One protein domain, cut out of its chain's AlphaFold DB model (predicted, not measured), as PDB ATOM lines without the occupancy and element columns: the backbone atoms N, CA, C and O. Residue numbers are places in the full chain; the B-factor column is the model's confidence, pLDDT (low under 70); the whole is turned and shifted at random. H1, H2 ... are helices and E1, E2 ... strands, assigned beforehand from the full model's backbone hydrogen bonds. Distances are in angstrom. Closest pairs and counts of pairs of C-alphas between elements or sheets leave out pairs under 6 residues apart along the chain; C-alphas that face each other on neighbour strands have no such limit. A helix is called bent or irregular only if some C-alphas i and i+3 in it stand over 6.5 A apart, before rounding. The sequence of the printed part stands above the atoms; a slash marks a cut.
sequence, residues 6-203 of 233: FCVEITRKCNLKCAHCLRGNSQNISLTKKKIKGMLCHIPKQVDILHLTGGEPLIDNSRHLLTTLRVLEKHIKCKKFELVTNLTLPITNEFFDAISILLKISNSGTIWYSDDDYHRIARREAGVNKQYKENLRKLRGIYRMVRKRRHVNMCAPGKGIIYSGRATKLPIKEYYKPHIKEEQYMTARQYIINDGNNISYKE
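AT A GLANCE: This is residues 6 to 203 of the 233 residues of an uncharacterized protein of marine sediment metagenome (UniProt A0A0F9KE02). A curved, twisted sheet of eight strands forms a wall, with H1, H2 and H3 side by side along one face and H5 near its E5 edge. Residues 152 to 182, including the small helix H6, loop out on the side away from H1, H2 and H3 before the chain returns to the sheet at E6. The printed part has 198 residues, in the order E1 H1 E2 H2 E3 H3 E4 H4 H5 E5 H6 E6 E7 E8; the mixed sheet runs E5 E4 E3 E2 E1 E6 E7 E8. The class is mixed, helices and strands, and the whole is compact, with a radius of gyration of the C-alphas of 16.1 A and spans of 43 by 39 by 28 A.

IN THESE COORDINATES: Find E1, residues 6 to 9, starting at C-alpha 6 (111.143, 73.447, 107.762). Beside it look for E2, 46 to 53, 18.6 A; then E3, 77 to 85, 21.8 A; E4, 108 to 114, 20.1 A; and E5, 147 to 151. E2 bends by 65 degrees at residue 49, and E3 by 72 degrees at residue 80. E6 is 183 to 186, E7 192 to 194, and E8 197 to 199, ending at C-alpha 199 (103.680, 74.575, 120.397). The helices are H1, 33 to 42; H2, 63 to 72; H3, 93 to 105, 18.8 A; H4, 117 to 125; H5, 129 to 144, 25.5 A; and H6, 166 to 169. H1 and H5 are irregular: C-alphas 38 and 41 are 7.7 A apart, and C-alphas 141 and 144 are 7.8 A apart.

HOW THE PARTS SIT: Start at E2 and E1, parallel, with N 8 and O 51 at 2.8 A; E3 and E2 are parallel, with N 82 and O 50 at 2.9 A. E6 to E8 form a meander, each strand the antiparallel neighbour of the one before, with N 185 and O 193 at 2.9 A. Four strand-helix-strand units, two parallel neighbour strands with helix between, have right-handed crossovers: E1 H1 E2, E2 H2 E3, E3 H3 E4, and E4 H4 H5 E5. H3 is on the sheet, at a height of 10.9 A, along E3; H1, H2 and H5 only graze it. H2 and H3 touch at a shallow tilt of 20 degrees, closest at the C-alphas of Leu 66 and Ala 98, 4.9 A. H4 and H6 are not on the sheet. Every O i to N i+4 pair is within hydrogen-bond range in H2, H3 and H4; H1 has 4 of 6 and H5 9 of 12, and H6 is too short for one.

THE WHOLE: The C-alphas of Gly 141 and Lys 202, the two farthest apart, are 45.1 A apart. The printed part has no cut. The links E1 to H1, E5 to H6 and H6 to E6 are long. Look for pLDDT under 70 at residues 143 to 146, 148 to 165, 168 to 183 and 191 to 203.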
ATOM      1  N   PHE A   6     112.036  72.410 107.251       88.50
ATOM      2  CA  PHE A   6     111.143  73.447 107.762       88.50
ATOM      3  C   PHE A   6     110.129  73.836 106.695       88.50
ATOM      4  O   PHE A   6     110.478  74.321 105.617       88.50
ATOM      5  N   CYS A   7     108.862  73.589 106.992       87.69
ATOM      6  CA  CYS A   7     107.747  73.842 106.105       87.69
ATOM      7  C   CYS A   7     107.037  75.139 106.490       87.69
ATOM      8  O   CYS A   7     106.764  75.387 107.661       87.69
ATOM      9  N   VAL A   8     106.679  75.939 105.494       90.75
ATOM     10  CA  VAL A   8     105.971  77.200 105.682       90.75
ATOM     11  C   VAL A   8     104.721  77.215 104.820       90.75
ATOM     12  O   VAL A   8     104.788  77.202 103.590       90.75
ATOM     13  N   GLU A   9     103.570  77.276 105.475       90.12
ATOM     14  CA  GLU A   9     102.294  77.528 104.830       90.12
ATOM     15  C   GLU A   9     102.069  79.031 104.667       90.12
ATOM     16  O   GLU A   9     101.686  79.730 105.603       90.12
ATOM     17  N   ILE A  10     102.278  79.527 103.453       94.19
ATOM     18  CA  ILE A  10     102.188  80.954 103.126       94.19
ATOM     19  C   ILE A  10     100.762  81.484 103.308       94.19
ATOM     20  O   ILE A  10     100.542  82.602 103.779       94.19
ATOM     21  N   THR A  11      99.779  80.684 102.900       94.12
ATOM     22  CA  THR A  11      98.376  81.084 102.822       94.12
ATOM     23  C   THR A  11      97.457  79.870 102.758       94.12
ATOM     24  O   THR A  11      97.859  78.803 102.295       94.12
ATOM     25  N   ARG A  12      96.209  80.038 103.195       91.75
ATOM     26  CA  ARG A  12      95.090  79.102 102.999       91.75
ATOM     27  C   ARG A  12      94.184  79.509 101.835       91.75
ATOM     28  O   ARG A  12      93.258  78.764 101.510       91.75
ATOM     29  N   LYS A  13      94.441  80.652 101.194       95.19
ATOM     30  CA  LYS A  13      93.748  81.035  99.965       95.19
ATOM     31  C   LYS A  13      94.188  80.116  98.835       95.19
ATOM     32  O   LYS A  13      95.374  79.825  98.692       95.19
ATOM     33  N   CYS A  14      93.241  79.676  98.025       94.81
ATOM     34  CA  CYS A  14      93.492  78.945  96.792       94.81
ATOM     35  C   CYS A  14      92.420  79.317  95.770       94.81
ATOM     36  O   CYS A  14      91.259  79.525  96.131       94.81
ATOM     37  N   ASN A  15      92.809  79.368  94.502       95.44
ATOM     38  CA  ASN A  15      91.901  79.583  93.381       95.44
ATOM     39  C   ASN A  15      91.336  78.269  92.806       95.44
ATOM     40  O   ASN A  15      90.445  78.310  91.964       95.44
ATOM     41  N   LEU A  16      91.829  77.108  93.255       93.69
ATOM     42  CA  LEU A  16      91.331  75.796  92.844       93.69
ATOM     43  C   LEU A  16      90.540  75.106  93.958       93.69
ATOM     44  O   LEU A  16      90.790  75.291  95.151       93.69
ATOM     45  N   LYS A  17      89.618  74.232  93.546       92.88
ATOM     46  CA  LYS A  17      88.789  73.403  94.431       92.88
ATOM     47  C   LYS A  17      89.088  71.904  94.274       92.88
ATOM     48  O   LYS A  17      88.182  71.086  94.323       92.88
ATOM     49  N   CYS A  18      90.363  71.522  94.138       87.38
ATOM     50  CA  CYS A  18      90.771  70.127  93.902       87.38
ATOM     51  C   CYS A  18      90.149  69.158  94.925       87.38
ATOM     52  O   CYS A  18      90.233  69.423  96.130       87.38
ATOM     53  N   ALA A  19      89.568  68.045  94.469       83.69
ATOM     54  CA  ALA A  19      88.891  67.080  95.346       83.69
ATOM     55  C   ALA A  19      89.853  66.438  96.360       83.69
ATOM     56  O   ALA A  19      89.565  66.398  97.545       83.69
ATOM     57  N   HIS A  20      91.060  66.070  95.934       79.88
ATOM     58  CA  HIS A  20      92.111  65.518  96.800       79.88
ATOM     59  C   HIS A  20      92.832  66.557  97.685       79.88
ATOM     60  O   HIS A  20      93.890  66.281  98.252       79.88
ATOM     61  N   CYS A  21      92.315  67.784  97.803       81.25
ATOM     62  CA  CYS A  21      92.978  68.806  98.603       81.25
ATOM     63  C   CYS A  21      92.905  68.459 100.092       81.25
ATOM     64  O   CYS A  21      91.834  68.513 100.704       81.25
ATOM     65  N   LEU A  22      94.074  68.207 100.680       74.06
ATOM     66  CA  LEU A  22      94.244  68.008 102.117       74.06
ATOM     67  C   LEU A  22      93.789  69.246 102.908       74.06
ATOM     68  O   LEU A  22      93.196  69.111 103.960       74.06
ATOM     69  N   ARG A  23      93.938  70.467 102.370       74.88
ATOM     70  CA  ARG A  23      93.589  71.731 103.061       74.88
ATOM     71  C   ARG A  23      92.105  72.044 103.180       74.88
ATOM     72  O   ARG A  23      91.741  72.891 103.994       74.88
ATOM     73  N   GLY A  24      91.263  71.384 102.390       79.06
ATOM     74  CA  GLY A  24      89.838  71.691 102.338       79.06
ATOM     75  C   GLY A  24      89.547  72.992 101.595       79.06
ATOM     76  O   GLY A  24      90.184  73.310 100.584       79.06
ATOM     77  N   ASN A  25      88.514  73.708 102.036       85.06
ATOM     78  CA  ASN A  25      88.056  74.931 101.381       85.06
ATOM     79  C   ASN A  25      89.062  76.074 101.535       85.06
ATOM     80  O   ASN A  25      89.755  76.178 102.544       85.06
ATOM     81  N   SER A  26      89.122  76.923 100.506       90.69
ATOM     82  CA  SER A  26      89.917  78.152 100.524       90.69
ATOM     83  C   SER A  26      89.493  79.021 101.708       90.69
ATOM     84  O   SER A  26      88.300  79.157 101.980       90.69
ATOM     85  N   GLN A  27      90.462  79.597 102.416       89.62
ATOM     86  CA  GLN A  27      90.212  80.487 103.550       89.62
ATOM     87  C   GLN A  27      90.963  81.794 103.341       89.62
ATOM     88  O   GLN A  27      92.105  81.785 102.880       89.62
ATOM     89  N   ASN A  28      90.359  82.915 103.731       92.94
ATOM     90  CA  ASN A  28      90.975  84.239 103.641       92.94
ATOM     91  C   ASN A  28      92.024  84.455 104.753       92.94
ATOM     92  O   ASN A  28      91.886  85.326 105.607       92.94
ATOM     93  N   ILE A  29      93.056  83.608 104.781       90.38
ATOM     94  CA  ILE A  29      94.104  83.604 105.804       90.38
ATOM     95  C   ILE A  29      95.460  83.509 105.111       90.38
ATOM     96  O   ILE A  29      95.731  82.548 104.393       90.38
ATOM     97  N   SER A  30      96.329  84.476 105.383       92.88
ATOM     98  CA  SER A  30      97.716  84.494 104.919       92.88
ATOM     99  C   SER A  30      98.662  84.885 106.053       92.88
ATOM    100  O   SER A  30      98.269  85.563 107.018       92.88
ATOM    101  N   LEU A  31      99.926  84.486 105.916       89.75
ATOM    102  CA  LEU A  31     100.999  85.005 106.749       89.75
ATOM    103  C   LEU A  31     101.188  86.503 106.492       89.75
ATOM    104  O   LEU A  31     101.128  86.997 105.361       89.75
ATOM    105  N   THR A  32     101.423  87.233 107.578       88.44
ATOM    106  CA  THR A  32     101.754  88.657 107.552       88.44
ATOM    107  C   THR A  32     103.116  88.864 108.193       88.44
ATOM    108  O   THR A  32     103.560  88.064 109.018       88.44
ATOM    109  N   LYS A  33     103.770  89.982 107.867       91.00
ATOM    110  CA  LYS A  33     105.063  90.355 108.457       91.00
ATOM    111  C   LYS A  33     105.029  90.341 109.990       91.00
ATOM    112  O   LYS A  33     105.959  89.830 110.605       91.00
ATOM    113  N   LYS A  34     103.959  90.876 110.599       87.44
ATOM    114  CA  LYS A  34     103.774  90.903 112.061       87.44
ATOM    115  C   LYS A  34     103.735  89.487 112.642       87.44
ATOM    116  O   LYS A  34     104.448  89.220 113.600       87.44
ATOM    117  N   LYS A  35     102.964  88.586 112.020       84.31
ATOM    118  CA  LYS A  35     102.839  87.185 112.454       84.31
ATOM    119  C   LYS A  35     104.181  86.459 112.408       84.31
ATOM    120  O   LYS A  35     104.598  85.894 113.407       84.31
ATOM    121  N   ILE A  36     104.895  86.551 111.284       87.38
ATOM    122  CA  ILE A  36     106.187  85.865 111.120       87.38
ATOM    123  C   ILE A  36     107.208  86.397 112.129       87.38
ATOM    124  O   ILE A  36     107.892  85.611 112.773       87.38
ATOM    125  N   LYS A  37     107.275  87.724 112.311       87.81
ATOM    126  CA  LYS A  37     108.162  88.344 113.306       87.81
ATOM    127  C   LYS A  37     107.905  87.830 114.722       87.81
ATOM    128  O   LYS A  37     108.868  87.563 115.430       87.81
ATOM    129  N   GLY A  38     106.639  87.662 115.104       83.50
ATOM    130  CA  GLY A  38     106.259  87.116 116.410       83.50
ATOM    131  C   GLY A  38     106.676  85.659 116.628       83.50
ATOM    132  O   GLY A  38     106.707  85.211 117.764       83.50
ATOM    133  N   MET A  39     107.024  84.935 115.562       83.25
ATOM    134  CA  MET A  39     107.397  83.519 115.614       83.25
ATOM    135  C   MET A  39     108.897  83.285 115.377       83.25
ATOM    136  O   MET A  39     109.344  82.146 115.466       83.25
ATOM    137  N   LEU A  40     109.691  84.330 115.096       84.00
ATOM    138  CA  LEU A  40     111.102  84.203 114.691       84.00
ATOM    139  C   LEU A  40     111.967  83.419 115.686       84.00
ATOM    140  O   LEU A  40     112.836  82.665 115.259       84.00
ATOM    141  N   CYS A  41     111.728  83.559 116.992       81.31
ATOM    142  CA  CYS A  41     112.478  82.836 118.026       81.31
ATOM    143  C   CYS A  41     112.309  81.310 117.948       81.31
ATOM    144  O   CYS A  41     113.191  80.577 118.384       81.31
ATOM    145  N   HIS A  42     111.211  80.836 117.363       81.81
ATOM    146  CA  HIS A  42     110.904  79.417 117.193       81.81
ATOM    147  C   HIS A  42     111.254  78.894 115.797       81.81
ATOM    148  O   HIS A  42     111.155  77.696 115.536       81.81
ATOM    149  N   ILE A  43     111.639  79.785 114.883       84.00
ATOM    150  CA  ILE A  43     112.032  79.421 113.527       84.00
ATOM    151  C   ILE A  43     113.506  78.993 113.546       84.00
ATOM    152  O   ILE A  43     114.351  79.717 114.086       84.00
ATOM    153  N   PRO A  44     113.861  77.851 112.939       85.62
ATOM    154  CA  PRO A  44     115.238  77.379 112.906       85.62
ATOM    155  C   PRO A  44     116.107  78.306 112.050       85.62
ATOM    156  O   PRO A  44     115.704  78.730 110.969       85.62
ATOM    157  N   LYS A  45     117.330  78.591 112.509       90.62
ATOM    158  CA  LYS A  45     118.292  79.418 111.756       90.62
ATOM    159  C   LYS A  45     118.924  78.675 110.572       90.62
ATOM    160  O   LYS A  45     119.316  79.292 109.585       90.62
ATOM    161  N   GLN A  46     119.042  77.350 110.670       91.31
ATOM    162  CA  GLN A  46     119.619  76.491 109.637       91.31
ATOM    163  C   GLN A  46     118.761  75.246 109.435       91.31
ATOM    164  O   GLN A  46     118.391  74.582 110.404       91.31
ATOM    165  N   VAL A  47     118.463  74.930 108.176       90.62
ATOM    166  CA  VAL A  47     117.673  73.755 107.780       90.62
ATOM    167  C   VAL A  47     118.255  73.129 106.520       90.62
ATOM    168  O   VAL A  47     118.876  73.808 105.710       90.62
ATOM    169  N   ASP A  48     118.034  71.841 106.293       91.56
ATOM    170  CA  ASP A  48     118.426  71.235 105.021       91.56
ATOM    171  C   ASP A  48     117.447  71.646 103.915       91.56
ATOM    172  O   ASP A  48     117.863  71.981 102.802       91.56
ATOM    173  N   ILE A  49     116.149  71.687 104.239       89.75
ATOM    174  CA  ILE A  49     115.072  71.972 103.285       89.75
ATOM    175  C   ILE A  49     114.152  73.066 103.815       89.75
ATOM    176  O   ILE A  49     113.458  72.862 104.812       89.75
ATOM    177  N   LEU A  50     114.074  74.189 103.100       94.00
ATOM    178  CA  LEU A  50     112.989  75.160 103.263       94.00
ATOM    179  C   LEU A  50     111.857  74.820 102.285       94.00
ATOM    180  O   LEU A  50     112.016  74.954 101.074       94.00
ATOM    181  N   HIS A  51     110.711  74.380 102.798       92.12
ATOM    182  CA  HIS A  51     109.579  73.932 101.990       92.12
ATOM    183  C   HIS A  51     108.410  74.910 102.070       92.12
ATOM    184  O   HIS A  51     107.753  75.048 103.096       92.12
ATOM    185  N   LEU A  52     108.122  75.582 100.968       93.62
ATOM    186  CA  LEU A  52     107.089  76.596 100.850       93.62
ATOM    187  C   LEU A  52     105.840  75.990 100.216       93.62
ATOM    188  O   LEU A  52     105.883  75.410  99.130       93.62
ATOM    189  N   THR A  53     104.716  76.135 100.904       90.94
ATOM    190  CA  THR A  53     103.439  75.528 100.526       90.94
ATOM    191  C   THR A  53     102.271  76.434 100.927       90.94
ATOM    192  O   THR A  53     102.458  77.541 101.430       90.94
ATOM    193  N   GLY A  54     101.041  75.995 100.688       89.00
ATOM    194  CA  GLY A  54      99.842  76.779 100.946       89.00
ATOM    195  C   GLY A  54      98.606  76.162 100.318       89.00
ATOM    196  O   GLY A  54      98.620  75.009  99.884       89.00
ATOM    197  N   GLY A  55      97.543  76.958 100.251       90.75
ATOM    198  CA  GLY A  55      96.505  76.787  99.246       90.75
ATOM    199  C   GLY A  55      97.096  77.047  97.859       90.75
ATOM    200  O   GLY A  55      97.284  76.109  97.094       90.75
ATOM    201  N   GLU A  56      97.436  78.298  97.558       95.31
ATOM    202  CA  GLU A  56      98.227  78.678  96.383       95.31
ATOM    203  C   GLU A  56      99.199  79.823  96.730       95.31
ATOM    204  O   GLU A  56      98.749  80.946  96.953       95.31
ATOM    205  N   PRO A  57     100.524  79.586  96.782       94.75
ATOM    206  CA  PRO A  57     101.499  80.632  97.112       94.75
ATOM    207  C   PRO A  57     101.552  81.825  96.144       94.75
ATOM    208  O   PRO A  57     101.971  82.904  96.562       94.75
ATOM    209  N   LEU A  58     101.133  81.650  94.883       95.62
ATOM    210  CA  LEU A  58     101.075  82.720  93.876       95.62
ATOM    211  C   LEU A  58      99.837  83.627  94.015       95.62
ATOM    212  O   LEU A  58      99.717  84.607  93.278       95.62
ATOM    213  N   ILE A  59      98.912  83.327  94.936       95.50
ATOM    214  CA  ILE A  59      97.732  84.164  95.199       95.50
ATOM    215  C   ILE A  59      98.148  85.598  95.558       95.50
ATOM    216  O   ILE A  59      99.226  85.827  96.112       95.50
ATOM    217  N   ASP A  60      97.281  86.567  95.260       95.44
ATOM    218  CA  ASP A  60      97.541  87.993  95.491       95.44
ATOM    219  C   ASP A  60      98.881  88.449  94.871       95.44
ATOM    220  O   ASP A  60      99.656  89.174  95.501       95.44
ATOM    221  N   ASN A  61      99.174  87.983  93.649       95.19
ATOM    222  CA  ASN A  61     100.399  88.270  92.890       95.19
ATOM    223  C   ASN A  61     101.679  87.931  93.667       95.19
ATOM    224  O   ASN A  61     102.621  88.716  93.716       95.19
ATOM    225  N   SER A  62     101.710  86.779  94.342       95.75
ATOM    226  CA  SER A  62     102.852  86.333  95.161       95.75
ATOM    227  C   SER A  62     103.236  87.274  96.317       95.75
ATOM    228  O   SER A  62     104.274  87.074  96.956       95.75
ATOM    229  N   ARG A  63     102.414  88.279  96.655       95.81
ATOM    230  CA  ARG A  63     102.750  89.289  97.675       95.81
ATOM    231  C   ARG A  63     103.018  88.664  99.042       95.81
ATOM    232  O   ARG A  63     103.935  89.083  99.753       95.81
ATOM    233  N   HIS A  64     102.233  87.655  99.414       96.00
ATOM    234  CA  HIS A  64     102.402  86.944 100.682       96.00
ATOM    235  C   HIS A  64     103.658  86.068 100.698       96.00
ATOM    236  O   HIS A  64     104.353  86.028 101.716       96.00
ATOM    237  N   LEU A  65     103.990  85.430  99.573       97.19
ATOM    238  CA  LEU A  65     105.235  84.684  99.406       97.19
ATOM    239  C   LEU A  65     106.445  85.614  99.568       97.19
ATOM    240  O   LEU A  65     107.287  85.380 100.435       97.19
ATOM    241  N   LEU A  66     106.485  86.716  98.814       97.50
ATOM    242  CA  LEU A  66     107.571  87.694  98.873       97.50
ATOM    243  C   LEU A  66     107.713  88.320 100.268       97.50
ATOM    244  O   LEU A  66     108.815  88.411 100.807       97.50
ATOM    245  N   THR A  67     106.598  88.712 100.892       96.25
ATOM    246  CA  THR A  67     106.599  89.247 102.265       96.25
ATOM    247  C   THR A  67     107.164  88.238 103.256       96.25
ATOM    248  O   THR A  67     107.925  88.619 104.143       96.25
ATOM    249  N   THR A  68     106.810  86.960 103.103       95.94
ATOM    250  CA  THR A  68     107.326  85.899 103.967       95.94
ATOM    251  C   THR A  68     108.835  85.768 103.815       95.94
ATOM    252  O   THR A  68     109.565  85.814 104.803       95.94
ATOM    253  N   LEU A  69     109.315  85.711 102.576       97.38
ATOM    254  CA  LEU A  69     110.734  85.556 102.274       97.38
ATOM    255  C   LEU A  69     111.582  86.749 102.722       97.38
ATOM    256  O   LEU A  69     112.635  86.533 103.304       97.38
ATOM    257  N   ARG A  70     111.096  87.989 102.585       97.00
ATOM    258  CA  ARG A  70     111.784  89.194 103.099       97.00
ATOM    259  C   ARG A  70     111.997  89.193 104.617       97.00
ATOM    260  O   ARG A  70     112.844  89.921 105.133       97.00
ATOM    261  N   VAL A  71     111.184  88.440 105.360       95.25
ATOM    262  CA  VAL A  71     111.388  88.249 106.801       95.25
ATOM    263  C   VAL A  71     112.337  87.081 107.049       95.25
ATOM    264  O   VAL A  71     113.283  87.229 107.818       95.25
ATOM    265  N   LEU A  72     112.110  85.945 106.383       94.56
ATOM    266  CA  LEU A  72     112.900  84.730 106.590       94.56
ATOM    267  C   LEU A  72     114.344  84.849 106.095       94.56
ATOM    268  O   LEU A  72     115.220  84.234 106.692       94.56
ATOM    269  N   GLU A  73     114.622  85.647 105.063       95.31
ATOM    270  CA  GLU A  73     115.967  85.765 104.482       95.31
ATOM    271  C   GLU A  73     117.019  86.278 105.467       95.31
ATOM    272  O   GLU A  73     118.207  85.996 105.326       95.31
ATOM    273  N   LYS A  74     116.567  87.021 106.483       93.62
ATOM    274  CA  LYS A  74     117.409  87.590 107.540       93.62
ATOM    275  C   LYS A  74     117.693  86.599 108.667       93.62
ATOM    276  O   LYS A  74     118.471  86.912 109.558       93.62
ATOM    277  N   HIS A  75     117.028  85.444 108.658       93.62
ATOM    278  CA  HIS A  75     117.007  84.504 109.778       93.62
ATOM    279  C   HIS A  75     117.399  83.079 109.383       93.62
ATOM    280  O   HIS A  75     118.073  82.407 110.157       93.62
ATOM    281  N   ILE A  76     116.999  82.621 108.193       94.12
ATOM    282  CA  ILE A  76     117.183  81.240 107.731       94.12
ATOM    283  C   ILE A  76     118.269  81.156 106.655       94.12
ATOM    284  O   ILE A  76     118.247  81.894 105.668       94.12
ATOM    285  N   LYS A  77     119.146  80.157 106.784       95.12
ATOM    286  CA  LYS A  77     119.918  79.574 105.677       95.12
ATOM    287  C   LYS A  77     119.497  78.124 105.451       95.12
ATOM    288  O   LYS A  77     119.167  77.416 106.403       95.12
ATOM    289  N   CYS A  78     119.498  77.676 104.198       94.12
ATOM    290  CA  CYS A  78     119.148  76.300 103.865       94.12
ATOM    291  C   CYS A  78     120.038  75.684 102.786       94.12
ATOM    292  O   CYS A  78     120.674  76.401 102.023       94.12
ATOM    293  N   LYS A  79     120.092  74.349 102.692       93.94
ATOM    294  CA  LYS A  79     120.810  73.688 101.583       93.94
ATOM    295  C   LYS A  79     120.007  73.768 100.287       93.94
ATOM    296  O   LYS A  79     120.559  74.080  99.232       93.94
ATOM    297  N   LYS A  80     118.702  73.499 100.356       93.19
ATOM    298  CA  LYS A  80     117.789  73.589  99.212       93.19
ATOM    299  C   LYS A  80     116.429  74.154  99.601       93.19
ATOM    300  O   LYS A  80     115.983  73.984 100.736       93.19
ATOM    301  N   PHE A  81     115.743  74.765  98.640       93.81
ATOM    302  CA  PHE A  81     114.329  75.106  98.782       93.81
ATOM    303  C   PHE A  81     113.421  74.242  97.911       93.81
ATOM    304  O   PHE A  81     113.805  73.746  96.848       93.81
ATOM    305  N   GLU A  82     112.173  74.127  98.346       92.69
ATOM    306  CA  GLU A  82     111.073  73.537  97.598       92.69
ATOM    307  C   GLU A  82     109.898  74.515  97.604       92.69
ATOM    308  O   GLU A  82     109.487  74.958  98.669       92.69
ATOM    309  N   LEU A  83     109.340  74.848  96.441       93.44
ATOM    310  CA  LEU A  83     108.121  75.653  96.329       93.44
ATOM    311  C   LEU A  83     107.032  74.833  95.645       93.44
ATOM    312  O   LEU A  83     107.223  74.405  94.512       93.44
ATOM    313  N   VAL A  84     105.896  74.640  96.312       91.00
ATOM    314  CA  VAL A  84     104.743  73.909  95.771       91.00
ATOM    315  C   VAL A  84     103.672  74.891  95.307       91.00
ATOM    316  O   VAL A  84     103.159  75.661  96.115       91.00
ATOM    317  N   THR A  85     103.305  74.844  94.029       92.56
ATOM    318  CA  THR A  85     102.270  75.699  93.423       92.56
ATOM    319  C   THR A  85     101.397  74.897  92.459       92.56
ATOM    320  O   THR A  85     101.862  73.969  91.801       92.56
ATOM    321  N   ASN A  86     100.122  75.251  92.336       93.12
ATOM    322  CA  ASN A  86      99.245  74.729  91.291       93.12
ATOM    323  C   ASN A  86      99.546  75.337  89.904       93.12
ATOM    324  O   ASN A  86      99.062  74.825  88.894       93.12
ATOM    325  N   LEU A  87     100.359  76.402  89.861       93.50
ATOM    326  CA  LEU A  87     100.862  77.080  88.667       93.50
ATOM    327  C   LEU A  87      99.780  77.714  87.770       93.50
ATOM    328  O   LEU A  87      99.991  77.945  86.581       93.50
ATOM    329  N   THR A  88      98.601  78.011  88.313       95.38
ATOM    330  CA  THR A  88      97.462  78.526  87.525       95.38
ATOM    331  C   THR A  88      97.269  80.033  87.588       95.38
ATOM    332  O   THR A  88      96.453  80.560  86.839       95.38
ATOM    333  N   LEU A  89      98.009  80.730  88.449       95.81
ATOM    334  CA  LEU A  89      97.973  82.188  88.567       95.81
ATOM    335  C   LEU A  89      99.163  82.822  87.844       95.81
ATOM    336  O   LEU A  89     100.210  82.178  87.761       95.81
ATOM    337  N   PRO A  90      99.032  84.046  87.307       94.00
ATOM    338  CA  PRO A  90     100.112  84.699  86.576       94.00
ATOM    339  C   PRO A  90     101.431  84.730  87.356       94.00
ATOM    340  O   PRO A  90     101.468  85.077  88.535       94.00
ATOM    341  N   ILE A  91     102.527  84.389  86.679       92.69
ATOM    342  CA  ILE A  91     103.878  84.622  87.197       92.69
ATOM    343  C   ILE A  91     104.197  86.114  87.047       92.69
ATOM    344  O   ILE A  91     104.217  86.621  85.924       92.69
ATOM    345  N   THR A  92     104.439  86.791  88.168       93.31
ATOM    346  CA  THR A  92     104.689  88.240  88.252       93.31
ATOM    347  C   THR A  92     106.141  88.555  88.627       93.31
ATOM    348  O   THR A  92     106.929  87.653  88.919       93.31
ATOM    349  N   ASN A  93     106.508  89.839  88.662       93.56
ATOM    350  CA  ASN A  93     107.831  90.273  89.123       93.56
ATOM    351  C   ASN A  93     108.077  89.898  90.591       93.56
ATOM    352  O   ASN A  93     109.163  89.443  90.934       93.56
ATOM    353  N   GLU A  94     107.051  89.955  91.443       95.38
ATOM    354  CA  GLU A  94     107.146  89.537  92.844       95.38
ATOM    355  C   GLU A  94     107.507  88.057  92.994       95.38
ATOM    356  O   GLU A  94     108.170  87.672  93.960       95.38
ATOM    357  N   PHE A  95     107.091  87.212  92.045       94.44
ATOM    358  CA  PHE A  95     107.539  85.825  92.004       94.44
ATOM    359  C   PHE A  95     109.041  85.739  91.710       94.44
ATOM    360  O   PHE A  95     109.751  85.006  92.393       94.44
ATOM    361  N   PHE A  96     109.549  86.497  90.737       93.12
ATOM    362  CA  PHE A  96     110.984  86.519  90.432       93.12
ATOM    363  C   PHE A  96     111.820  87.083  91.586       93.12
ATOM    364  O   PHE A  96     112.875  86.528  91.901       93.12
ATOM    365  N   ASP A  97     111.323  88.107  92.279       95.75
ATOM    366  CA  ASP A  97     111.941  88.629  93.499       95.75
ATOM    367  C   ASP A  97     111.993  87.555  94.593       95.75
ATOM    368  O   ASP A  97     113.031  87.348  95.226       95.75
ATOM    369  N   ALA A  98     110.896  86.817  94.786       96.31
ATOM    370  CA  ALA A  98     110.835  85.705  95.729       96.31
ATOM    371  C   ALA A  98     111.850  84.600  95.384       96.31
ATOM    372  O   ALA A  98     112.579  84.136  96.263       96.31
ATOM    373  N   ILE A  99     111.950  84.204  94.111       94.12
ATOM    374  CA  ILE A  99     112.951  83.229  93.653       94.12
ATOM    375  C   ILE A  99     114.375  83.754  93.875       94.12
ATOM    376  O   ILE A  99     115.238  83.003  94.327       94.12
ATOM    377  N   SER A 100     114.621  85.041  93.633       93.81
ATOM    378  CA  SER A 100     115.930  85.663  93.860       93.81
ATOM    379  C   SER A 100     116.337  85.617  95.332       93.81
ATOM    380  O   SER A 100     117.483  85.298  95.642       93.81
ATOM    381  N   ILE A 101     115.405  85.872  96.256       96.88
ATOM    382  CA  ILE A 101     115.652  85.709  97.696       96.88
ATOM    383  C   ILE A 101     115.977  84.250  98.023       96.88
ATOM    384  O   ILE A 101     116.946  83.976  98.730       96.88
ATOM    385  N   LEU A 102     115.207  83.304  97.483       95.62
ATOM    386  CA  LEU A 102     115.425  81.882  97.733       95.62
ATOM    387  C   LEU A 102     116.809  81.411  97.286       95.62
ATOM    388  O   LEU A 102     117.472  80.680  98.019       95.62
ATOM    389  N   LEU A 103     117.280  81.881  96.136       92.56
ATOM    390  CA  LEU A 103     118.619  81.576  95.630       92.56
ATOM    391  C   LEU A 103     119.742  82.226  96.453       92.56
ATOM    392  O   LEU A 103     120.846  81.699  96.482       92.56
ATOM    393  N   LYS A 104     119.480  83.323  97.176       94.62
ATOM    394  CA  LYS A 104     120.455  83.931  98.109       94.62
ATOM    395  C   LYS A 104     120.595  83.165  99.427       94.62
ATOM    396  O   LYS A 104     121.594  83.315 100.137       94.62
ATOM    397  N   ILE A 105     119.572  82.407  99.814       95.31
ATOM    398  CA  ILE A 105     119.531  81.689 101.098       95.31
ATOM    399  C   ILE A 105     119.657  80.173 100.947       95.31
ATOM    400  O   ILE A 105     119.565  79.466 101.952       95.31
ATOM    401  N   SER A 106     119.849  79.683  99.721       94.00
ATOM    402  CA  SER A 106     119.952  78.262  99.396       94.00
ATOM    403  C   SER A 106     121.012  77.976  98.337       94.00
ATOM    404  O   SER A 106     121.336  78.845  97.535       94.00
ATOM    405  N   ASN A 107     121.499  76.734  98.286       90.31
ATOM    406  CA  ASN A 107     122.442  76.298  97.250       90.31
ATOM    407  C   ASN A 107     121.724  75.766  96.001       90.31
ATOM    408  O   ASN A 107     122.314  75.648  94.932       90.31
ATOM    409  N   SER A 108     120.460  75.362  96.138       89.75
ATOM    410  CA  SER A 108     119.658  74.822  95.041       89.75
ATOM    411  C   SER A 108     118.165  74.942  95.327       89.75
ATOM    412  O   SER A 108     117.739  75.127  96.466       89.75
ATOM    413  N   GLY A 109     117.344  74.799  94.291       90.12
ATOM    414  CA  GLY A 109     115.899  74.923  94.423       90.12
ATOM    415  C   GLY A 109     115.127  73.973  93.536       90.12
ATOM    416  O   GLY A 109     115.593  73.611  92.453       90.12
ATOM    417  N   THR A 110     113.925  73.611  93.979       90.19
ATOM    418  CA  THR A 110     112.929  72.914  93.159       90.19
ATOM    419  C   THR A 110     111.576  73.614  93.224       90.19
ATOM    420  O   THR A 110     111.044  73.846  94.307       90.19
ATOM    421  N   ILE A 111     110.984  73.900  92.065       91.06
ATOM    422  CA  ILE A 111     109.567  74.269  91.967       91.06
ATOM    423  C   ILE A 111     108.777  73.019  91.587       91.06
ATOM    424  O   ILE A 111     109.004  72.410  90.534       91.06
ATOM    425  N   TRP A 112     107.856  72.654  92.465       88.50
ATOM    426  CA  TRP A 112     106.928  71.553  92.326       88.50
ATOM    427  C   TRP A 112     105.580  72.086  91.856       88.50
ATOM    428  O   TRP A 112     104.999  72.972  92.482       88.50
ATOM    429  N   TYR A 113     105.073  71.519  90.768       88.12
ATOM    430  CA  TYR A 113     103.723  71.784  90.290       88.12
ATOM    431  C   TYR A 113     103.005  70.472  90.013       88.12
ATOM    432  O   TYR A 113     103.611  69.521  89.506       88.12
ATOM    433  N   SER A 114     101.727  70.406  90.389       76.38
ATOM    434  CA  SER A 114     100.936  69.198  90.180       76.38
ATOM    435  C   SER A 114     100.173  69.237  88.865       76.38
ATOM    436  O   SER A 114      99.591  70.250  88.463       76.38
ATOM    437  N   ASP A 115     100.167  68.091  88.203       79.00
ATOM    438  CA  ASP A 115      99.478  67.877  86.943       79.00
ATOM    439  C   ASP A 115      98.685  66.567  86.936       79.00
ATOM    440  O   ASP A 115      98.408  66.035  85.863       79.00
ATOM    441  N   ASP A 116      98.346  66.046  88.117       80.12
ATOM    442  CA  ASP A 116      97.468  64.884  88.289       80.12
ATOM    443  C   ASP A 116      96.027  65.152  87.807       80.12
ATOM    444  O   ASP A 116      95.651  66.287  87.490       80.12
ATOM    445  N   ASP A 117      95.208  64.098  87.742       82.31
ATOM    446  CA  ASP A 117      93.822  64.190  87.268       82.31
ATOM    447  C   ASP A 117      92.963  65.153  88.077       82.31
ATOM    448  O   ASP A 117      92.207  65.941  87.504       82.31
ATOM    449  N   TYR A 118      93.118  65.172  89.398       85.31
ATOM    450  CA  TYR A 118      92.348  66.072  90.244       85.31
ATOM    451  C   TYR A 118      92.682  67.542  89.968       85.31
ATOM    452  O   TYR A 118      91.786  68.389  89.964       85.31
ATOM    453  N   HIS A 119      93.956  67.862  89.728       86.62
ATOM    454  CA  HIS A 119      94.374  69.200  89.325       86.62
ATOM    455  C   HIS A 119      93.941  69.518  87.891       86.62
ATOM    456  O   HIS A 119      93.504  70.640  87.639       86.62
ATOM    457  N   ARG A 120      93.993  68.559  86.955       88.50
ATOM    458  CA  ARG A 120      93.479  68.740  85.582       88.50
ATOM    459  C   ARG A 120      91.994  69.099  85.579       88.50
ATOM    460  O   ARG A 120      91.613  70.071  84.921       88.50
ATOM    461  N   ILE A 121      91.185  68.363  86.340       90.25
ATOM    462  CA  ILE A 121      89.746  68.605  86.490       90.25
ATOM    463  C   ILE A 121      89.508  69.985  87.105       90.25
ATOM    464  O   ILE A 121      88.854  70.818  86.480       90.25
ATOM    465  N   ALA A 122      90.131  70.280  88.252       92.62
ATOM    466  CA  ALA A 122      89.947  71.560  88.934       92.62
ATOM    467  C   ALA A 122      90.355  72.763  88.065       92.62
ATOM    468  O   ALA A 122      89.705  73.805  88.096       92.62
ATOM    469  N   ARG A 123      91.418  72.634  87.258       95.00
ATOM    470  CA  ARG A 123      91.834  73.685  86.316       95.00
ATOM    471  C   ARG A 123      90.849  73.898  85.178       95.00
ATOM    472  O   ARG A 123      90.671  75.037  84.750       95.00
ATOM    473  N   ARG A 124      90.262  72.814  84.661       94.75
ATOM    474  CA  ARG A 124      89.238  72.879  83.614       94.75
ATOM    475  C   ARG A 124      87.994  73.585  84.139       94.75
ATOM    476  O   ARG A 124      87.543  74.524  83.499       94.75
ATOM    477  N   GLU A 125      87.512  73.184  85.310       95.69
ATOM    478  CA  GLU A 125      86.348  73.793  85.967       95.69
ATOM    479  C   GLU A 125      86.568  75.274  86.285       95.69
ATOM    480  O   GLU A 125      85.673  76.088  86.096       95.69
ATOM    481  N   ALA A 126      87.775  75.644  86.717       95.62
ATOM    482  CA  ALA A 126      88.123  77.035  86.990       95.62
ATOM    483  C   ALA A 126      88.444  77.863  85.728       95.62
ATOM    484  O   ALA A 126      88.718  79.054  85.846       95.62
ATOM    485  N   GLY A 127      88.475  77.265  84.531       96.81
ATOM    486  CA  GLY A 127      88.786  77.981  83.285       96.81
ATOM    487  C   GLY A 127      90.245  78.450  83.148       96.81
ATOM    488  O   GLY A 127      90.551  79.292  82.309       96.81
ATOM    489  N   VAL A 128      91.182  77.901  83.930       96.69
ATOM    490  CA  VAL A 128      92.574  78.406  84.040       96.69
ATOM    491  C   VAL A 128      93.615  77.590  83.260       96.69
ATOM    492  O   VAL A 128      94.823  77.791  83.404       96.69
ATOM    493  N   ASN A 129      93.186  76.667  82.393       95.38
ATOM    494  CA  ASN A 129      94.101  75.822  81.611       95.38
ATOM    495  C   ASN A 129      95.018  76.620  80.665       95.38
ATOM    496  O   ASN A 129      96.176  76.241  80.475       95.38
ATOM    497  N   LYS A 130      94.526  77.724  80.081       95.94
ATOM    498  CA  LYS A 130      95.340  78.601  79.220       95.94
ATOM    499  C   LYS A 130      96.480  79.238  80.021       95.94
ATOM    500  O   LYS A 130      97.638  79.115  79.619       95.94
ATOM    501  N   GLN A 131      96.158  79.816  81.180       95.88
ATOM    502  CA  GLN A 131      97.132  80.431  82.086       95.88
ATOM    503  C   GLN A 131      98.170  79.414  82.579       95.88
ATOM    504  O   GLN A 131      99.366  79.685  82.537       95.88
ATOM    505  N   TYR A 132      97.736  78.212  82.970       94.94
ATOM    506  CA  TYR A 132      98.638  77.128  83.374       94.94
ATOM    507  C   TYR A 132      99.663  76.777  82.284       94.94
ATOM    508  O   TYR A 132     100.865  76.707  82.549       94.94
ATOM    509  N   LYS A 133      99.216  76.611  81.029       93.56
ATOM    510  CA  LYS A 133     100.112  76.332  79.892       93.56
ATOM    511  C   LYS A 133     101.089  77.481  79.631       93.56
ATOM    512  O   LYS A 133     102.250  77.232  79.316       93.56
ATOM    513  N   GLU A 134     100.641  78.728  79.753       93.88
ATOM    514  CA  GLU A 134     101.509  79.902  79.628       93.88
ATOM    515  C   GLU A 134     102.575  79.941  80.728       93.88
ATOM    516  O   GLU A 134     103.766  80.074  80.437       93.88
ATOM    517  N   ASN A 135     102.171  79.728  81.978       93.19
ATOM    518  CA  ASN A 135     103.078  79.682  83.118       93.19
ATOM    519  C   ASN A 135     104.096  78.547  83.011       93.19
ATOM    520  O   ASN A 135     105.253  78.743  83.366       93.19
ATOM    521  N   LEU A 136     103.721  77.383  82.471       90.06
ATOM    522  CA  LEU A 136     104.678  76.312  82.182       90.06
ATOM    523  C   LEU A 136     105.771  76.769  81.207       90.06
ATOM    524  O   LEU A 136     106.942  76.455  81.422       90.06
ATOM    525  N   ARG A 137     105.419  77.526  80.157       89.62
ATOM    526  CA  ARG A 137     106.408  78.091  79.220       89.62
ATOM    527  C   ARG A 137     107.302  79.119  79.910       89.62
ATOM    528  O   ARG A 137     108.519  79.031  79.781       89.62
ATOM    529  N   LYS A 138     106.724  80.026  80.702       88.50
ATOM    530  CA  LYS A 138     107.479  81.008  81.501       88.50
ATOM    531  C   LYS A 138     108.435  80.321  82.474       88.50
ATOM    532  O   LYS A 138     109.619  80.646  82.505       88.50
ATOM    533  N   LEU A 139     107.963  79.294  83.183       83.56
ATOM    534  CA  LEU A 139     108.813  78.488  84.047       83.56
ATOM    535  C   LEU A 139     109.949  77.861  83.257       83.56
ATOM    536  O   LEU A 139     111.058  77.901  83.770       83.56
ATOM    537  N   ARG A 140     109.748  77.310  82.045       76.62
ATOM    538  CA  ARG A 140     110.843  76.749  81.214       76.62
ATOM    539  C   ARG A 140     112.015  77.727  81.064       76.62
ATOM    540  O   ARG A 140     113.139  77.275  81.254       76.62
ATOM    541  N   GLY A 141     111.771  79.029  80.918       71.56
ATOM    542  CA  GLY A 141     112.819  80.062  80.878       71.56
ATOM    543  C   GLY A 141     113.717  80.136  82.126       71.56
ATOM    544  O   GLY A 141     114.899  80.436  82.018       71.56
ATOM    545  N   ILE A 142     113.220  79.742  83.303       71.94
ATOM    546  CA  ILE A 142     113.939  79.794  84.600       71.94
ATOM    547  C   ILE A 142     114.922  78.605  84.774       71.94
ATOM    548  O   ILE A 142     115.513  78.402  85.830       71.94
ATOM    549  N   TYR A 143     115.101  77.758  83.747       57.16
ATOM    550  CA  TYR A 143     115.786  76.451  83.843       57.16
ATOM    551  C   TYR A 143     117.222  76.511  84.373       57.16
ATOM    552  O   TYR A 143     117.642  75.587  85.063       57.16
ATOM    553  N   ARG A 144     117.950  77.598  84.104       60.78
ATOM    554  CA  ARG A 144     119.341  77.745  84.556       60.78
ATOM    555  C   ARG A 144     119.470  77.968  86.067       60.78
ATOM    556  O   ARG A 144     120.544  77.752  86.607       60.78
ATOM    557  N   MET A 145     118.394  78.382  86.738       59.91
ATOM    558  CA  MET A 145     118.444  78.842  88.131       59.91
ATOM    559  C   MET A 145     117.796  77.856  89.112       59.91
ATOM    560  O   MET A 145     118.206  77.782  90.265       59.91
ATOM    561  N   VAL A 146     116.774  77.099  88.687       69.81
ATOM    562  CA  VAL A 146     115.960  76.257  89.585       69.81
ATOM    563  C   VAL A 146     115.504  74.976  88.877       69.81
ATOM    564  O   VAL A 146     115.021  75.017  87.739       69.81
ATOM    565  N   ARG A 147     115.591  73.827  89.567       75.62
ATOM    566  CA  ARG A 147     115.043  72.555  89.071       75.62
ATOM    567  C   ARG A 147     113.514  72.606  89.062       75.62
ATOM    568  O   ARG A 147     112.880  73.218  89.916       75.62
ATOM    569  N   LYS A 148     112.889  71.935  88.101       58.22
ATOM    570  CA  LYS A 148     111.425  71.847  87.989       58.22
ATOM    571  C   LYS A 148     111.028  70.394  88.066       58.22
ATOM    572  O   LYS A 148     111.608  69.575  87.357       58.22
ATOM    573  N   ARG A 149     110.043  70.077  88.898       67.81
ATOM    574  CA  ARG A 149     109.537  68.713  89.009       67.81
ATOM    575  C   ARG A 149     108.019  68.704  88.917       67.81
ATOM    576  O   ARG A 149     107.329  69.391  89.664       67.81
ATOM    577  N   ARG A 150     107.525  67.913  87.967       55.34
ATOM    578  CA  ARG A 150     106.107  67.595  87.822       55.34
ATOM    579  C   ARG A 150     105.766  66.535  88.866       55.34
ATOM    580  O   ARG A 150     106.394  65.478  88.874       55.34
ATOM    581  N   HIS A 151     104.790  66.804  89.726       59.75
ATOM    582  CA  HIS A 151     104.170  65.749  90.524       59.75
ATOM    583  C   HIS A 151     103.129  65.058  89.645       59.75
ATOM    584  O   HIS A 151     102.137  65.678  89.258       59.75
ATOM    585  N   VAL A 152     103.409  63.811  89.256       39.22
ATOM    586  CA  VAL A 152     102.528  63.026  88.373       39.22
ATOM    587  C   VAL A 152     101.587  62.127  89.170       39.22
ATOM    588  O   VAL A 152     100.539  61.780  88.656       39.22
ATOM    589  N   ASN A 153     101.915  61.822  90.426       38.50
ATOM    590  CA  ASN A 153     101.077  61.093  91.372       38.50
ATOM    591  C   ASN A 153     101.454  61.533  92.796       38.50
ATOM    592  O   ASN A 153     102.612  61.873  93.053       38.50
ATOM    593  N   MET A 154     100.477  61.499  93.700       42.22
ATOM    594  CA  MET A 154     100.554  61.834  95.128       42.22
ATOM    595  C   MET A 154     100.647  63.326  95.479       42.22
ATOM    596  O   MET A 154     101.587  64.037  95.116       42.22
ATOM    597  N   CYS A 155      99.685  63.756  96.311       40.47
ATOM    598  CA  CYS A 155      99.844  64.854  97.260       40.47
ATOM    599  C   CYS A 155     101.274  64.835  97.803       40.47
ATOM    600  O   CYS A 155     101.678  63.825  98.378       40.47
ATOM    601  N   ALA A 156     102.032  65.921  97.640       37.94
ATOM    602  CA  ALA A 156     103.356  66.016  98.239       37.94
ATOM    603  C   ALA A 156     103.266  65.617  99.732       37.94
ATOM    604  O   ALA A 156     102.500  66.243 100.478       37.94
ATOM    605  N   PRO A 157     103.981  64.562 100.165       39.28
ATOM    606  CA  PRO A 157     103.856  64.007 101.501       39.28
ATOM    607  C   PRO A 157     104.604  64.915 102.480       39.28
ATOM    608  O   PRO A 157     105.799  64.766 102.716       39.28
ATOM    609  N   GLY A 158     103.883  65.890 103.026       35.84
ATOM    610  CA  GLY A 158     104.180  66.527 104.305       35.84
ATOM    611  C   GLY A 158     103.170  65.981 105.298       35.84
ATOM    612  O   GLY A 158     101.979  66.284 105.221       35.84
ATOM    613  N   LYS A 159     103.626  65.065 106.138       46.91
ATOM    614  CA  LYS A 159     102.782  64.227 106.979       46.91
ATOM    615  C   LYS A 159     102.078  65.093 108.029       46.91
ATOM    616  O   LYS A 159     102.669  66.015 108.574       46.91
ATOM    617  N   GLY A 160     100.816  64.781 108.314       42.94
ATOM    618  CA  GLY A 160     100.180  65.161 109.576       42.94
ATOM    619  C   GLY A 160      99.378  66.457 109.649       42.94
ATOM    620  O   GLY A 160      98.834  66.696 110.715       42.94
ATOM    621  N   ILE A 161      99.232  67.282 108.603       43.75
ATOM    622  CA  ILE A 161      98.579  68.586 108.858       43.75
ATOM    623  C   ILE A 161      97.104  68.629 108.517       43.75
ATOM    624  O   ILE A 161      96.402  69.397 109.164       43.75
ATOM    625  N   ILE A 162      96.572  67.868 107.551       50.00
ATOM    626  CA  ILE A 162      95.145  68.035 107.232       50.00
ATOM    627  C   ILE A 162      94.546  66.818 106.509       50.00
ATOM    628  O   ILE A 162      94.401  66.795 105.291       50.00
ATOM    629  N   TYR A 163      94.124  65.816 107.276       51.38
ATOM    630  CA  TYR A 163      93.091  64.864 106.836       51.38
ATOM    631  C   TYR A 163      91.687  65.382 107.182       51.38
ATOM    632  O   TYR A 163      90.798  64.617 107.508       51.38
ATOM    633  N   SER A 164      91.472  66.697 107.137       54.44
ATOM    634  CA  SER A 164      90.148  67.315 107.314       54.44
ATOM    635  C   SER A 164      89.701  68.077 106.061       54.44
ATOM    636  O   SER A 164      88.785  68.897 106.104       54.44
ATOM    637  N   GLY A 165      90.420  67.895 104.948       67.06
ATOM    638  CA  GLY A 165      90.123  68.540 103.677       67.06
ATOM    639  C   GLY A 165      89.131  67.765 102.827       67.06
ATOM    640  O   GLY A 165      88.534  66.786 103.264       67.06
ATOM    641  N   ARG A 166      88.996  68.162 101.557       77.88
ATOM    642  CA  ARG A 166      88.118  67.466 100.603       77.88
ATOM    643  C   ARG A 166      88.589  66.034 100.311       77.88
ATOM    644  O   ARG A 166      87.764  65.202  99.960       77.88
ATOM    645  N   ALA A 167      89.877  65.746 100.536       74.06
ATOM    646  CA  ALA A 167      90.459  64.416 100.365       74.06
ATOM    647  C   ALA A 167      89.815  63.339 101.255       74.06
ATOM    648  O   ALA A 167      89.850  62.171 100.899       74.06
ATOM    649  N   THR A 168      89.192  63.725 102.375       65.62
ATOM    650  CA  THR A 168      88.451  62.805 103.262       65.62
ATOM    651  C   THR A 168      87.291  62.101 102.568       65.62
ATOM    652  O   THR A 168      86.894  61.020 102.979       65.62
ATOM    653  N   LYS A 169      86.764  62.703 101.499       68.94
ATOM    654  CA  LYS A 169      85.659  62.155 100.709       68.94
ATOM    655  C   LYS A 169      86.124  61.164  99.639       68.94
ATOM    656  O   LYS A 169      85.297  60.664  98.886       68.94
ATOM    657  N   LEU A 170      87.434  60.934  99.514       65.69
ATOM    658  CA  LEU A 170      88.008  60.034  98.518       65.69
ATOM    659  C   LEU A 170      88.271  58.647  99.122       65.69
ATOM    660  O   LEU A 170      88.616  58.549 100.301       65.69
ATOM    661  N   PRO A 171      88.146  57.566  98.331       58.91
ATOM    662  CA  PRO A 171      88.429  56.216  98.806       58.91
ATOM    663  C   PRO A 171      89.880  56.092  99.309       58.91
ATOM    664  O   PRO A 171      90.823  56.498  98.636       58.91
ATOM    665  N   ILE A 172      90.056  55.494 100.495       50.78
ATOM    666  CA  ILE A 172      91.286  55.489 101.327       50.78
ATOM    667  C   ILE A 172      92.500  54.757 100.692       50.78
ATOM    668  O   ILE A 172      93.572  54.691 101.288       50.78
ATOM    669  N   LYS A 173      92.410  54.235  99.463       41.59
ATOM    670  CA  LYS A 173      93.373  53.243  98.945       41.59
ATOM    671  C   LYS A 173      94.815  53.717  98.686       41.59
ATOM    672  O   LYS A 173      95.650  52.856  98.441       41.59
ATOM    673  N   GLU A 174      95.165  55.001  98.791       41.69
ATOM    674  CA  GLU A 174      96.523  55.461  98.422       41.69
ATOM    675  C   GLU A 174      97.158  56.526  99.328       41.69
ATOM    676  O   GLU A 174      98.052  57.259  98.897       41.69
ATOM    677  N   TYR A 175      96.771  56.628 100.600       44.66
ATOM    678  CA  TYR A 175      97.394  57.629 101.467       44.66
ATOM    679  C   TYR A 175      98.415  57.026 102.441       44.66
ATOM    680  O   TYR A 175      98.104  56.452 103.480       44.66
ATOM    681  N   TYR A 176      99.679  57.154 102.029       38.28
ATOM    682  CA  TYR A 176     100.887  56.678 102.704       38.28
ATOM    683  C   TYR A 176     100.984  57.080 104.188       38.28
ATOM    684  O   TYR A 176     100.645  58.196 104.592       38.28
ATOM    685  N   LYS A 177     101.545  56.157 104.979       36.38
ATOM    686  CA  LYS A 177     101.784  56.264 106.426       36.38
ATOM    687  C   LYS A 177     102.597  57.521 106.808       36.38
ATOM    688  O   LYS A 177     103.598  57.832 106.156       36.38
ATOM    689  N   PRO A 178     102.224  58.232 107.891       40.72
ATOM    690  CA  PRO A 178     102.934  59.423 108.340       40.72
ATOM    691  C   PRO A 178     104.299  59.087 108.976       40.72
ATOM    692  O   PRO A 178     104.396  58.226 109.843       40.72
ATOM    693  N   HIS A 179     105.362  59.806 108.598       37.84
ATOM    694  CA  HIS A 179     106.688  59.731 109.238       37.84
ATOM    695  C   HIS A 179     107.182  61.129 109.663       37.84
ATOM    696  O   HIS A 179     108.083  61.660 109.024       37.84
ATOM    697  N   ILE A 180     106.599  61.760 110.688       46.47
ATOM    698  CA  ILE A 180     106.891  63.158 111.113       46.47
ATOM    699  C   ILE A 180     108.240  63.287 111.867       46.47
ATOM    700  O   ILE A 180     108.431  64.179 112.674       46.47
ATOM    701  N   LYS A 181     109.217  62.406 111.634       48.88
ATOM    702  CA  LYS A 181     110.520  62.567 112.295       48.88
ATOM    703  C   LYS A 181     111.271  63.744 111.658       48.88
ATOM    704  O   LYS A 181     111.545  63.685 110.460       48.88
ATOM    705  N   GLU A 182     111.606  64.754 112.468       56.75
ATOM    706  CA  GLU A 182     112.506  65.885 112.151       56.75
ATOM    707  C   GLU A 182     111.942  66.980 111.208       56.75
ATOM    708  O   GLU A 182     112.702  67.727 110.582       56.75
ATOM    709  N   GLU A 183     110.611  67.114 111.121       68.06
ATOM    710  CA  GLU A 183     109.935  68.172 110.351       68.06
ATOM    711  C   GLU A 183     109.313  69.230 111.288       68.06
ATOM    712  O   GLU A 183     108.561  68.899 112.203       68.06
ATOM    713  N   GLN A 184     109.585  70.513 111.029       79.06
ATOM    714  CA  GLN A 184     108.914  71.644 111.685       79.06
ATOM    715  C   GLN A 184     107.998  72.357 110.691       79.06
ATOM    716  O   GLN A 184     108.395  72.598 109.550       79.06
ATOM    717  N   TYR A 185     106.786  72.730 111.105       78.44
ATOM    718  CA  TYR A 185     105.803  73.341 110.209       78.44
ATOM    719  C   TYR A 185     105.180  74.607 110.779       78.44
ATOM    720  O   TYR A 185     104.464  74.555 111.773       78.44
ATOM    721  N   MET A 186     105.364  75.727 110.086       85.44
ATOM    722  CA  MET A 186     104.687  76.990 110.360       85.44
ATOM    723  C   MET A 186     103.409  77.110 109.520       85.44
ATOM    724  O   MET A 186     103.467  77.167 108.292       85.44
ATOM    725  N   THR A 187     102.247  77.169 110.172       83.50
ATOM    726  CA  THR A 187     100.942  77.288 109.499       83.50
ATOM    727  C   THR A 187     100.565  78.748 109.216       83.50
ATOM    728  O   THR A 187     100.961  79.656 109.953       83.50
ATOM    729  N   ALA A 188      99.682  78.996 108.238       80.94
ATOM    730  CA  ALA A 188      99.130  80.339 108.004       80.94
ATOM    731  C   ALA A 188      98.255  80.832 109.179       80.94
ATOM    732  O   ALA A 188      97.968  82.029 109.298       80.94
ATOM    733  N   ARG A 189      97.845  79.904 110.058       77.56
ATOM    734  CA  ARG A 189      97.085  80.144 111.290       77.56
ATOM    735  C   ARG A 189      97.960  80.434 112.512       77.56
ATOM    736  O   ARG A 189      97.401  80.637 113.577       77.56
ATOM    737  N   GLN A 190      99.281  80.565 112.341       70.81
ATOM    738  CA  GLN A 190     100.227  80.968 113.396       70.81
ATOM    739  C   GLN A 190     100.560  79.861 114.408       70.81
ATOM    740  O   GLN A 190     100.810  80.126 115.577       70.81
ATOM    741  N   TYR A 191     100.608  78.617 113.939       69.88
ATOM    742  CA  TYR A 191     101.076  77.480 114.737       69.88
ATOM    743  C   TYR A 191     102.432  77.007 114.230       69.88
ATOM    744  O   TYR A 191     102.618  76.962 113.010       69.88
ATOM    745  N   ILE A 192     103.335  76.629 115.140       68.94
ATOM    746  CA  ILE A 192     104.489  75.791 114.804       68.94
ATOM    747  C   ILE A 192     104.219  74.399 115.344       68.94
ATOM    748  O   ILE A 192     104.034  74.198 116.540       68.94
ATOM    749  N   ILE A 193     104.197  73.442 114.431       68.69
ATOM    750  CA  ILE A 193     104.042  72.030 114.750       68.69
ATOM    751  C   ILE A 193     105.437  71.416 114.670       68.69
ATOM    752  O   ILE A 193     106.107  71.558 113.644       68.69
ATOM    753  N   ASN A 194     105.884  70.785 115.754       63.88
ATOM    754  CA  ASN A 194     107.187  70.136 115.846       63.88
ATOM    755  C   ASN A 194     106.990  68.732 116.423       63.88
ATOM    756  O   ASN A 194     106.479  68.615 117.528       63.88
ATOM    757  N   ASP A 195     107.353  67.692 115.672       57.06
ATOM    758  CA  ASP A 195     107.440  66.299 116.149       57.06
ATOM    759  C   ASP A 195     106.340  65.868 117.148       57.06
ATOM    760  O   ASP A 195     106.605  65.538 118.301       57.06
ATOM    761  N   GLY A 196     105.068  65.956 116.735       44.97
ATOM    762  CA  GLY A 196     103.922  65.525 117.551       44.97
ATOM    763  C   GLY A 196     103.587  66.401 118.768       44.97
ATOM    764  O   GLY A 196     102.518  66.224 119.346       44.97
ATOM    765  N   ASN A 197     104.423  67.386 119.104       36.00
ATOM    766  CA  ASN A 197     104.178  68.363 120.157       36.00
ATOM    767  C   ASN A 197     103.757  69.705 119.538       36.00
ATOM    768  O   ASN A 197     104.522  70.405 118.865       36.00
ATOM    769  N   ASN A 198     102.491  70.061 119.749       42.66
ATOM    770  CA  ASN A 198     101.933  71.341 119.326       42.66
ATOM    771  C   ASN A 198     102.472  72.455 120.230       42.66
ATOM    772  O   ASN A 198     102.046  72.577 121.373       42.66
ATOM    773  N   ILE A 199     103.359  73.314 119.718       36.16
ATOM    774  CA  ILE A 199     103.680  74.575 120.397       36.16
ATOM    775  C   ILE A 199     102.691  75.620 119.867       36.16
ATOM    776  O   ILE A 199     102.879  76.266 118.833       36.16
ATOM    777  N   SER A 200     101.558  75.681 120.558       38.91
ATOM    778  CA  SER A 200     100.401  76.542 120.320       38.91
ATOM    779  C   SER A 200     100.576  77.876 121.059       38.91
ATOM    780  O   SER A 200     100.887  77.884 122.246       38.91
ATOM    781  N   TYR A 201     100.371  79.019 120.387       37.66
ATOM    782  CA  TYR A 201     100.187  80.309 121.067       37.66
ATOM    783  C   TYR A 201      98.684  80.613 121.201       37.66
ATOM    784  O   TYR A 201      97.971  80.692 120.199       37.66
ATOM    785  N   LYS A 202      98.252  80.771 122.463       33.16
ATOM    786  CA  LYS A 202      97.043  81.375 123.082       33.16
ATOM    787  C   LYS A 202      95.624  81.168 122.515       33.16
ATOM    788  O   LYS A 202      94.676  81.424 123.248       33.16
ATOM    789  N   GLU A 203      95.428  80.654 121.306       39.78
ATOM    790  CA  GLU A 203      94.087  80.329 120.774       39.78
ATOM    791  C   GLU A 203      93.967  78.898 120.237       39.78
ATOM    792  O   GLU A 203      92.854  78.430 119.984       39.78
TER     793      GLU A 203